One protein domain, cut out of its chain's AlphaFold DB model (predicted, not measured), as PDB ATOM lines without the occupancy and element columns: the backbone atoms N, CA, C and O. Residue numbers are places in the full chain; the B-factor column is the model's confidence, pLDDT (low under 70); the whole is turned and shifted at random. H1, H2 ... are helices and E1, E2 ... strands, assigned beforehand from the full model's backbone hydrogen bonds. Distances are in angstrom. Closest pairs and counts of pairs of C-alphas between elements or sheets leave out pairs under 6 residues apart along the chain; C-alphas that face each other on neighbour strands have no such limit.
ATOM      1  N   VAL A 415     200.334 175.286 131.896       95.31
ATOM      2  CA  VAL A 415     200.158 176.739 131.830       95.31
ATOM      3  C   VAL A 415     201.495 177.398 132.147       95.31
ATOM      4  O   VAL A 415     201.947 177.360 133.291       95.31
ATOM      5  N   ARG A 416     202.112 177.985 131.120       95.19
ATOM      6  CA  ARG A 416     203.389 178.704 131.206       95.19
ATOM      7  C   ARG A 416     203.240 179.971 132.051       95.19
ATOM      8  O   ARG A 416     202.217 180.660 131.963       95.19
ATOM      9  N   CYS A 417     204.250 180.288 132.855       94.50
ATOM     10  CA  CYS A 417     204.297 181.517 133.649       94.50
ATOM     11  C   CYS A 417     205.720 182.087 133.737       94.50
ATOM     12  O   CYS A 417     206.699 181.359 133.625       94.50
ATOM     13  N   ASP A 418     205.846 183.388 134.010       93.12
ATOM     14  CA  ASP A 418     207.138 184.100 134.054       93.12
ATOM     15  C   ASP A 418     207.953 183.824 135.343       93.12
ATOM     16  O   ASP A 418     208.693 184.682 135.831       93.12
ATOM     17  N   GLY A 419     207.753 182.667 135.983       91.38
ATOM     18  CA  GLY A 419     208.390 182.286 137.253       91.38
ATOM     19  C   GLY A 419     207.841 182.994 138.502       91.38
ATOM     20  O   GLY A 419     208.243 182.681 139.624       91.38
ATOM     21  N   ARG A 420     206.899 183.934 138.361       95.00
ATOM     22  CA  ARG A 420     206.180 184.535 139.498       95.00
ATOM     23  C   ARG A 420     204.892 183.772 139.769       95.00
ATOM     24  O   ARG A 420     204.063 183.654 138.878       95.00
ATOM     25  N   ALA A 421     204.696 183.345 141.017       95.69
ATOM     26  CA  ALA A 421     203.469 182.691 141.471       95.69
ATOM     27  C   ALA A 421     202.258 183.642 141.380       95.69
ATOM     28  O   ALA A 421     202.180 184.587 142.177       95.69
ATOM     29  N   PRO A 422     201.316 183.427 140.439       96.88
ATOM     30  CA  PRO A 422     200.128 184.253 140.328       96.88
ATOM     31  C   PRO A 422     199.145 183.942 141.461       96.88
ATOM     32  O   PRO A 422     199.168 182.870 142.073       96.88
ATOM     33  N   LEU A 423     198.255 184.893 141.738       97.19
ATOM     34  CA  LEU A 423     197.134 184.687 142.651       97.19
ATOM     35  C   LEU A 423     195.952 184.103 141.881       97.19
ATOM     36  O   LEU A 423     195.635 184.539 140.775       97.19
ATOM     37  N   CYS A 424     195.281 183.128 142.485       97.06
ATOM     38  CA  CYS A 424     194.048 182.568 141.966       97.06
ATOM     39  C   CYS A 424     192.951 183.644 141.941       97.06
ATOM     40  O   CYS A 424     192.600 184.183 142.989       97.06
ATOM     41  N   CYS A 425     192.342 183.903 140.784       96.31
ATOM     42  CA  CYS A 425     191.285 184.912 140.649       96.31
ATOM     43  C   CYS A 425     189.987 184.563 141.402       96.31
ATOM     44  O   CYS A 425     189.149 185.440 141.599       96.31
ATOM     45  N   VAL A 426     189.814 183.302 141.822       95.19
ATOM     46  CA  VAL A 426     188.620 182.847 142.552       95.19
ATOM     47  C   VAL A 426     188.833 182.825 144.065       95.19
ATOM     48  O   VAL A 426     187.993 183.336 144.795       95.19
ATOM     49  N   CYS A 427     189.934 182.236 144.550       96.06
ATOM     50  CA  CYS A 427     190.180 182.101 145.996       96.06
ATOM     51  C   CYS A 427     191.213 183.083 146.563       96.06
ATOM     52  O   CYS A 427     191.380 183.141 147.774       96.06
ATOM     53  N   GLY A 428     191.943 183.821 145.723       96.25
ATOM     54  CA  GLY A 428     192.991 184.750 146.157       96.25
ATOM     55  C   GLY A 428     194.283 184.093 146.662       96.25
ATOM     56  O   GLY A 428     195.249 184.802 146.929       96.25
ATOM     57  N   CYS A 429     194.355 182.763 146.782       97.12
ATOM     58  CA  CYS A 429     195.575 182.062 147.189       97.12
ATOM     59  C   CYS A 429     196.608 182.003 146.048       97.12
ATOM     60  O   CYS A 429     196.243 181.973 144.872       97.12
ATOM     61  N   ARG A 430     197.903 181.968 146.391       97.19
ATOM     62  CA  ARG A 430     198.994 181.804 145.414       97.19
ATOM     63  C   ARG A 430     198.980 180.396 144.829       97.19
ATOM     64  O   ARG A 430     198.899 179.433 145.586       97.19
ATOM     65  N   ILE A 431     199.102 180.304 143.510       97.69
ATOM     66  CA  ILE A 431     199.250 179.037 142.793       97.69
ATOM     67  C   ILE A 431     200.735 178.654 142.811       97.69
ATOM     68  O   ILE A 431     201.596 179.496 142.547       97.69
ATOM     69  N   GLU A 432     201.039 177.405 143.163       97.44
ATOM     70  CA  GLU A 432     202.413 176.901 143.217       97.44
ATOM     71  C   GLU A 432     203.008 176.834 141.799       97.44
ATOM     72  O   GLU A 432     202.356 176.392 140.853       97.44
ATOM     73  N   VAL A 433     204.252 177.290 141.655       97.81
ATOM     74  CA  VAL A 433     204.995 177.256 140.392       97.81
ATOM     75  C   VAL A 433     206.041 176.158 140.491       97.81
ATOM     76  O   VAL A 433     206.794 176.116 141.464       97.81
ATOM     77  N   VAL A 434     206.087 175.280 139.496       97.44
ATOM     78  CA  VAL A 434     207.043 174.173 139.411       97.44
ATOM     79  C   VAL A 434     207.845 174.332 138.126       97.44
ATOM     80  O   VAL A 434     207.307 174.734 137.098       97.44
ATOM     81  N   TRP A 435     209.147 174.079 138.201       97.56
ATOM     82  CA  TRP A 435     210.009 174.036 137.026       97.56
ATOM     83  C   TRP A 435     209.817 172.700 136.307       97.56
ATOM     84  O   TRP A 435     209.845 171.652 136.956       97.56
ATOM     85  N   ASP A 436     209.580 172.745 135.001       97.25
ATOM     86  CA  ASP A 436     209.409 171.563 134.166       97.25
ATOM     87  C   ASP A 436     210.680 171.300 133.356       97.25
ATOM     88  O   ASP A 436     210.942 171.979 132.365       97.25
ATOM     89  N   ASP A 437     211.468 170.312 133.787       97.38
ATOM     90  CA  ASP A 437     212.760 169.977 133.175       97.38
ATOM     91  C   ASP A 437     212.637 169.530 131.704       97.38
ATOM     92  O   ASP A 437     213.608 169.632 130.957       97.38
ATOM     93  N   GLU A 438     211.475 169.023 131.272       96.69
ATOM     94  CA  GLU A 438     211.274 168.565 129.887       96.69
ATOM     95  C   GLU A 438     211.086 169.729 128.907       96.69
ATOM     96  O   GLU A 438     211.544 169.658 127.766       96.69
ATOM     97  N   GLU A 439     210.416 170.794 129.349       96.00
ATOM     98  CA  GLU A 439     210.079 171.963 128.527       96.00
ATOM     99  C   GLU A 439     210.995 173.167 128.806       96.00
ATOM    100  O   GLU A 439     210.901 174.166 128.099       96.00
ATOM    101  N   ASP A 440     211.882 173.073 129.808       96.88
ATOM    102  CA  ASP A 440     212.798 174.140 130.251       96.88
ATOM    103  C   ASP A 440     212.052 175.442 130.626       96.88
ATOM    104  O   ASP A 440     212.501 176.561 130.365       96.88
ATOM    105  N   GLU A 441     210.859 175.301 131.219       97.69
ATOM    106  CA  GLU A 441     209.944 176.411 131.501       97.69
ATOM    107  C   GLU A 441     209.263 176.287 132.881       97.69
ATOM    108  O   GLU A 441     209.035 175.200 133.417       97.69
ATOM    109  N   TRP A 442     208.888 177.429 133.474       97.56
ATOM    110  CA  TRP A 442     208.097 177.471 134.709       97.56
ATOM    111  C   TRP A 442     206.610 177.242 134.411       97.56
ATOM    112  O   TRP A 442     205.975 178.027 133.697       97.56
ATOM    113  N   VAL A 443     206.021 176.219 135.032       97.69
ATOM    114  CA  VAL A 443     204.611 175.845 134.864       97.69
ATOM    115  C   VAL A 443     203.829 175.975 136.171       97.69
ATOM    116  O   VAL A 443     204.352 175.766 137.268       97.69
ATOM    117  N   LEU A 444     202.546 176.322 136.074       97.44
ATOM    118  CA  LEU A 444     201.657 176.370 137.236       97.44
ATOM    119  C   LEU A 444     201.178 174.968 137.615       97.44
ATOM    120  O   LEU A 444     200.508 174.296 136.828       97.44
ATOM    121  N   LYS A 445     201.450 174.554 138.852       96.44
ATOM    122  CA  LYS A 445     200.934 173.302 139.405       96.44
ATOM    123  C   LYS A 445     199.451 173.466 139.716       96.44
ATOM    124  O   LYS A 445     199.061 174.347 140.478       96.44
ATOM    125  N   ASP A 446     198.626 172.648 139.070       95.00
ATOM    126  CA  ASP A 446     197.161 172.690 139.173       95.00
ATOM    127  C   ASP A 446     196.537 174.055 138.826       95.00
ATOM    128  O   ASP A 446     195.412 174.361 139.227       95.00
ATOM    129  N   GLY A 447     197.245 174.885 138.055       96.19
ATOM    130  CA  GLY A 447     196.733 176.152 137.542       96.19
ATOM    131  C   GLY A 447     196.029 175.977 136.199       96.19
ATOM    132  O   GLY A 447     196.536 175.303 135.308       96.19
ATOM    133  N   VAL A 448     194.878 176.626 136.031       96.06
ATOM    134  CA  VAL A 448     194.178 176.744 134.745       96.06
ATOM    135  C   VAL A 448     194.128 178.215 134.347       96.06
ATOM    136  O   VAL A 448     193.712 179.065 135.142       96.06
ATOM    137  N   GLY A 449     194.556 178.517 133.120       95.44
ATOM    138  CA  GLY A 449     194.431 179.848 132.533       95.44
ATOM    139  C   GLY A 449     192.970 180.168 132.219       95.44
ATOM    140  O   GLY A 449     192.291 179.405 131.536       95.44
ATOM    141  N   VAL A 450     192.484 181.301 132.714       94.25
ATOM    142  CA  VAL A 450     191.140 181.824 132.465       94.25
ATOM    143  C   VAL A 450     191.284 183.174 131.786       94.25
ATOM    144  O   VAL A 450     191.794 184.126 132.374       94.25
ATOM    145  N   VAL A 451     190.821 183.276 130.545       92.44
ATOM    146  CA  VAL A 451     190.789 184.555 129.832       92.44
ATOM    147  C   VAL A 451     189.535 185.303 130.273       92.44
ATOM    148  O   VAL A 451     188.419 184.877 129.974       92.44
ATOM    149  N   LYS A 452     189.708 186.412 130.996       88.44
ATOM    150  CA  LYS A 452     188.604 187.298 131.386       88.44
ATOM    151  C   LYS A 452     188.876 188.681 130.813       88.44
ATOM    152  O   LYS A 452     189.896 189.275 131.122       88.44
ATOM    153  N   GLU A 453     187.977 189.163 129.957       88.88
ATOM    154  CA  GLU A 453     188.053 190.516 129.370       88.88
ATOM    155  C   GLU A 453     189.354 190.799 128.584       88.88
ATOM    156  O   GLU A 453     189.772 191.941 128.445       88.88
ATOM    157  N   GLY A 454     189.989 189.757 128.032       89.62
ATOM    158  CA  GLY A 454     191.262 189.876 127.311       89.62
ATOM    159  C   GLY A 454     192.504 189.873 128.208       89.62
ATOM    160  O   GLY A 454     193.617 189.856 127.688       89.62
ATOM    161  N   GLU A 455     192.335 189.820 129.532       90.75
ATOM    162  CA  GLU A 455     193.424 189.641 130.489       90.75
ATOM    163  C   GLU A 455     193.570 188.160 130.879       90.75
ATOM    164  O   GLU A 455     192.589 187.458 131.173       90.75
ATOM    165  N   TYR A 456     194.815 187.679 130.889       90.31
ATOM    166  CA  TYR A 456     195.158 186.334 131.345       90.31
ATOM    167  C   TYR A 456     195.098 186.277 132.873       90.31
ATOM    168  O   TYR A 456     195.956 186.820 133.566       90.31
ATOM    169  N   ASN A 457     194.072 185.611 133.394       95.69
ATOM    170  CA  ASN A 457     193.932 185.298 134.810       95.69
ATOM    171  C   ASN A 457     194.205 183.806 135.043       95.69
ATOM    172  O   ASN A 457     194.161 183.003 134.113       95.69
ATOM    173  N   TYR A 458     194.456 183.412 136.290       96.69
ATOM    174  CA  TYR A 458     194.726 182.017 136.649       96.69
ATOM    175  C   TYR A 458     193.813 181.571 137.786       96.69
ATOM    176  O   TYR A 458     193.501 182.355 138.684       96.69
ATOM    177  N   CYS A 459     193.378 180.313 137.774       97.06
ATOM    178  CA  CYS A 459     192.593 179.730 138.860       97.06
ATOM    179  C   CYS A 459     193.067 178.316 139.220       97.06
ATOM    180  O   CYS A 459     193.738 177.671 138.419       97.06
ATOM    181  N   HIS A 460     192.735 177.845 140.429       97.12
ATOM    182  CA  HIS A 460     193.018 176.464 140.816       97.12
ATOM    183  C   HIS A 460     192.071 175.529 140.076       97.12
ATOM    184  O   HIS A 460     190.858 175.749 140.065       97.12
ATOM    185  N   ARG A 461     192.629 174.455 139.531       93.12
ATOM    186  CA  ARG A 461     191.913 173.434 138.773       93.12
ATOM    187  C   ARG A 461     190.724 172.853 139.531       93.12
ATOM    188  O   ARG A 461     189.641 172.733 138.960       93.12
ATOM    189  N   ASP A 462     190.902 172.563 140.815       90.56
ATOM    190  CA  ASP A 462     189.848 172.002 141.666       90.56
ATOM    191  C   ASP A 462     188.634 172.929 141.757       90.56
ATOM    192  O   ASP A 462     187.488 172.481 141.730       90.56
ATOM    193  N   ILE A 463     188.879 174.241 141.783       89.06
ATOM    194  CA  ILE A 463     187.823 175.252 141.816       89.06
ATOM    195  C   ILE A 463     187.114 175.322 140.464       89.06
ATOM    196  O   ILE A 463     185.888 175.404 140.426       89.06
ATOM    197  N   THR A 464     187.846 175.249 139.350       87.88
ATOM    198  CA  THR A 464     187.240 175.220 138.008       87.88
ATOM    199  C   THR A 464     186.332 174.005 137.834       87.88
ATOM    200  O   THR A 464     185.222 174.137 137.321       87.88
ATOM    201  N   ILE A 465     186.771 172.833 138.304       87.56
ATOM    202  CA  ILE A 465     185.983 171.594 138.261       87.56
ATOM    203  C   ILE A 465     184.738 171.723 139.145       87.56
ATOM    204  O   ILE A 465     183.644 171.361 138.709       87.56
ATOM    205  N   ALA A 466     184.878 172.283 140.351       86.38
ATOM    206  CA  ALA A 466     183.757 172.510 141.261       86.38
ATOM    207  C   ALA A 466     182.733 173.509 140.695       86.38
ATOM    208  O   ALA A 466     181.529 173.287 140.781       86.38
ATOM    209  N   ILE A 467     183.180 174.597 140.068       85.00
ATOM    210  CA  ILE A 467     182.272 175.557 139.424       85.00
ATOM    211  C   ILE A 467     181.589 174.910 138.215       85.00
ATOM    212  O   ILE A 467     180.379 175.053 138.044       85.00
ATOM    213  N   GLY A 468     182.333 174.155 137.403       80.06
ATOM    214  CA  GLY A 468     181.782 173.436 136.256       80.06
ATOM    215  C   GLY A 468     180.718 172.409 136.653       80.06
ATOM    216  O   GLY A 468     179.681 172.316 135.994       80.06
ATOM    217  N   SER A 469     180.924 171.676 137.753       77.19
ATOM    218  CA  SER A 469     179.939 170.713 138.256       77.19
ATOM    219  C   SER A 469     178.674 171.402 138.771       77.19
ATOM    220  O   SER A 469     177.572 170.968 138.432       77.19
ATOM    221  N   VAL A 470     178.819 172.523 139.484       77.38
ATOM    222  CA  VAL A 470     177.690 173.339 139.952       77.38
ATOM    223  C   VAL A 470     176.893 173.895 138.770       77.38
ATOM    224  O   VAL A 470     175.672 173.740 138.733       77.38
ATOM    225  N   ILE A 471     177.557 174.474 137.762       76.44
ATOM    226  CA  ILE A 471     176.882 174.990 136.559       76.44
ATOM    227  C   ILE A 471     176.131 173.863 135.839       76.44
ATOM    228  O   ILE A 471     174.970 174.047 135.479       76.44
ATOM    229  N   LYS A 472     176.740 172.678 135.693       71.38
ATOM    230  CA  LYS A 472     176.087 171.511 135.080       71.38
ATOM    231  C   LYS A 472     174.822 171.104 135.840       71.38
ATOM    232  O   LYS A 472     173.797 170.825 135.218       71.38
ATOM    233  N   GLU A 473     174.870 171.100 137.169       70.44
ATOM    234  CA  GLU A 473     173.715 170.757 138.001       70.44
ATOM    235  C   GLU A 473     172.584 171.792 137.872       70.44
ATOM    236  O   GLU A 473     171.411 171.424 137.752       70.44
ATOM    237  N   PHE A 474     172.931 173.084 137.818       73.12
ATOM    238  CA  PHE A 474     171.968 174.158 137.566       73.12
ATOM    239  C   PHE A 474     171.346 174.059 136.171       73.12
ATOM    240  O   PHE A 474     170.124 174.150 136.055       73.12
ATOM    241  N   SER A 475     172.142 173.811 135.126       74.25
ATOM    242  CA  SER A 475     171.632 173.635 133.763       74.25
ATOM    243  C   SER A 475     170.662 172.457 133.670       74.25
ATOM    244  O   SER A 475     169.582 172.611 133.107       74.25
ATOM    245  N   ILE A 476     170.980 171.304 134.271       79.31
ATOM    246  CA  ILE A 476     170.088 170.131 134.257       79.31
ATOM    247  C   ILE A 476     168.764 170.440 134.967       79.31
ATOM    248  O   ILE A 476     167.695 170.178 134.411       79.31
ATOM    249  N   LYS A 477     168.809 171.041 136.164       80.25
ATOM    250  CA  LYS A 477     167.590 171.441 136.889       80.25
ATOM    251  C   LYS A 477     166.759 172.435 136.076       80.25
ATOM    252  O   LYS A 477     165.539 172.305 136.021       80.25
ATOM    253  N   TYR A 478     167.413 173.372 135.397       79.44
ATOM    254  CA  TYR A 478     166.758 174.356 134.542       79.44
ATOM    255  C   TYR A 478     166.072 173.719 133.322       79.44
ATOM    256  O   TYR A 478     164.897 173.989 133.072       79.44
ATOM    257  N   TYR A 479     166.743 172.800 132.616       83.00
ATOM    258  CA  TYR A 479     166.144 172.064 131.496       83.00
ATOM    259  C   TYR A 479     164.953 171.199 131.930       83.00
ATOM    260  O   TYR A 479     163.958 171.130 131.210       83.00
ATOM    261  N   ILE A 480     165.002 170.596 133.123       84.25
ATOM    262  CA  ILE A 480     163.865 169.849 133.689       84.25
ATOM    263  C   ILE A 480     162.672 170.779 133.947       84.25
ATOM    264  O   ILE A 480     161.531 170.412 133.660       84.25
ATOM    265  N   VAL A 481     162.916 171.982 134.474       86.81
ATOM    266  CA  VAL A 481     161.859 172.975 134.715       86.81
ATOM    267  C   VAL A 481     161.235 173.422 133.392       86.81
ATOM    268  O   VAL A 481     160.015 173.343 133.257       86.81
ATOM    269  N   ILE A 482     162.039 173.793 132.390       87.31
ATOM    270  CA  ILE A 482     161.528 174.166 131.058       87.31
ATOM    271  C   ILE A 482     160.748 173.012 130.420       87.31
ATOM    272  O   ILE A 482     159.650 173.231 129.913       87.31
ATOM    273  N   GLY A 483     161.264 171.781 130.488       88.81
ATOM    274  CA  GLY A 483     160.576 170.604 129.957       88.81
ATOM    275  C   GLY A 483     159.196 170.399 130.588       88.81
ATOM    276  O   GLY A 483     158.226 170.134 129.883       88.81
ATOM    277  N   ARG A 484     159.070 170.612 131.905       87.75
ATOM    278  CA  ARG A 484     157.774 170.563 132.606       87.75
ATOM    279  C   ARG A 484     156.813 171.663 132.157       87.75
ATOM    280  O   ARG A 484     155.631 171.380 131.980       87.75
ATOM    281  N   TYR A 485     157.303 172.886 131.950       86.44
ATOM    282  CA  TYR A 485     156.483 173.987 131.432       86.44
ATOM    283  C   TYR A 485     156.002 173.726 129.999       86.44
ATOM    284  O   TYR A 485     154.837 173.974 129.703       86.44
ATOM    285  N   MET A 486     156.855 173.168 129.136       83.19
ATOM    286  CA  MET A 486     156.478 172.812 127.764       83.19
ATOM    287  C   MET A 486     155.422 171.701 127.721       83.19
ATOM    288  O   MET A 486     154.469 171.799 126.954       83.19
ATOM    289  N   ILE A 487     155.533 170.683 128.582       88.88
ATOM    290  CA  ILE A 487     154.509 169.632 128.704       88.88
ATOM    291  C   ILE A 487     153.173 170.231 129.173       88.88
ATOM    292  O   ILE A 487     152.133 169.922 128.602       88.88
ATOM    293  N   LEU A 488     153.189 171.121 130.172       86.75
ATOM    294  CA  LEU A 488     151.985 171.820 130.642       86.75
ATOM    295  C   LEU A 488     151.334 172.675 129.550       86.75
ATOM    296  O   LEU A 488     150.114 172.653 129.418       86.75
ATOM    297  N   LEU A 489     152.132 173.394 128.757       85.12
ATOM    298  CA  LEU A 489     151.634 174.169 127.618       85.12
ATOM    299  C   LEU A 489     151.010 173.269 126.545       85.12
ATOM    300  O   LEU A 489     149.972 173.626 126.002       85.12
ATOM    301  N   PHE A 490     151.589 172.092 126.292       86.62
ATOM    302  CA  PHE A 490     151.041 171.122 125.341       86.62
ATOM    303  C   PHE A 490     149.732 170.479 125.825       86.62
ATOM    304  O   PHE A 490     148.899 170.127 125.007       86.62
ATOM    305  N   TYR A 491     149.530 170.331 127.139       82.88
ATOM    306  CA  TYR A 491     148.256 169.860 127.705       82.88
ATOM    307  C   TYR A 491     147.161 170.937 127.736       82.88
ATOM    308  O   TYR A 491     145.985 170.604 127.868       82.88
ATOM    309  N   LEU A 492     147.543 172.216 127.701       84.50
ATOM    310  CA  LEU A 492     146.615 173.350 127.693       84.50
ATOM    311  C   LEU A 492     146.159 173.744 126.280       84.50
ATOM    312  O   LEU A 492     145.155 174.447 126.161       84.50
ATOM    313  N   TYR A 493     146.903 173.332 125.252       79.06
ATOM    314  CA  TYR A 493     146.556 173.474 123.839       79.06
ATOM    315  C   TYR A 493     145.750 172.261 123.371       79.06
ATOM    316  O   TYR A 493     144.748 172.470 122.650       79.06
TER     317      TYR A 493
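AT A GLANCE: This is residues 415 to 493 of the 493 residues of an uncharacterized protein of Hamiltosporidium tvaerminnensis (UniProt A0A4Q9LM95). Picture a small head with one long, straight helix, H1, sticking out of it as a stalk with residues 465 to 493. The head is built of two strand hairpins, E1 with E2 and E3 with E4, and of residues 415 to 432, which hold no named element. The printed part has 79 residues, with four named strands and then one named helix in the order E1, E2, E3, E4, H1; each hairpin is a two-stranded antiparallel sheet, and the class is mixed, helices and strands. The whole is extended, with a radius of gyration of the C-alphas of 20.1 A, and spans 66 by 25 by 20 A.

HOW THE PARTS SIT: After residues 415 to 432, look at E1, residues 433 to 436, and E2, residues 441 to 444: in this hairpin N 434 and O 443 are 2.9 A apart, within hydrogen-bond range. E2 runs on into E3, residues 447 to 452, at 80 degrees across a break of 2 residues, and the two meet only through their link. E3 forms a hairpin with E4, residues 455 to 460, where N 450 and O 457 are 2.8 A apart, within hydrogen-bond range. H1, residues 461 to 492, follows E4 directly; its closest C-alpha to E3 is that of Arg 461, 5.7 A from that of Gly 447. In H1 every O i to N i+4 pair is within hydrogen-bond range. E1 and H1 are apart.

IN THESE COORDINATES: Find C-alpha 433 at (204.995, 177.256, 140.392), where E1 begins. E3 measures 15.1 A and E4 16.7 A from first to last C-alpha. From C-alpha 461 at (191.913, 173.434, 138.773), H1 runs 46.6 A to C-alpha 492 at (146.615, 173.350, 127.693).

THE WHOLE: The C-alphas of Asp 437 and Tyr 493, the two farthest apart, are 67.0 A from each other. The printed part has no cut, its four links between named elements are tight, and no printed residue is under 70 in pLDDT.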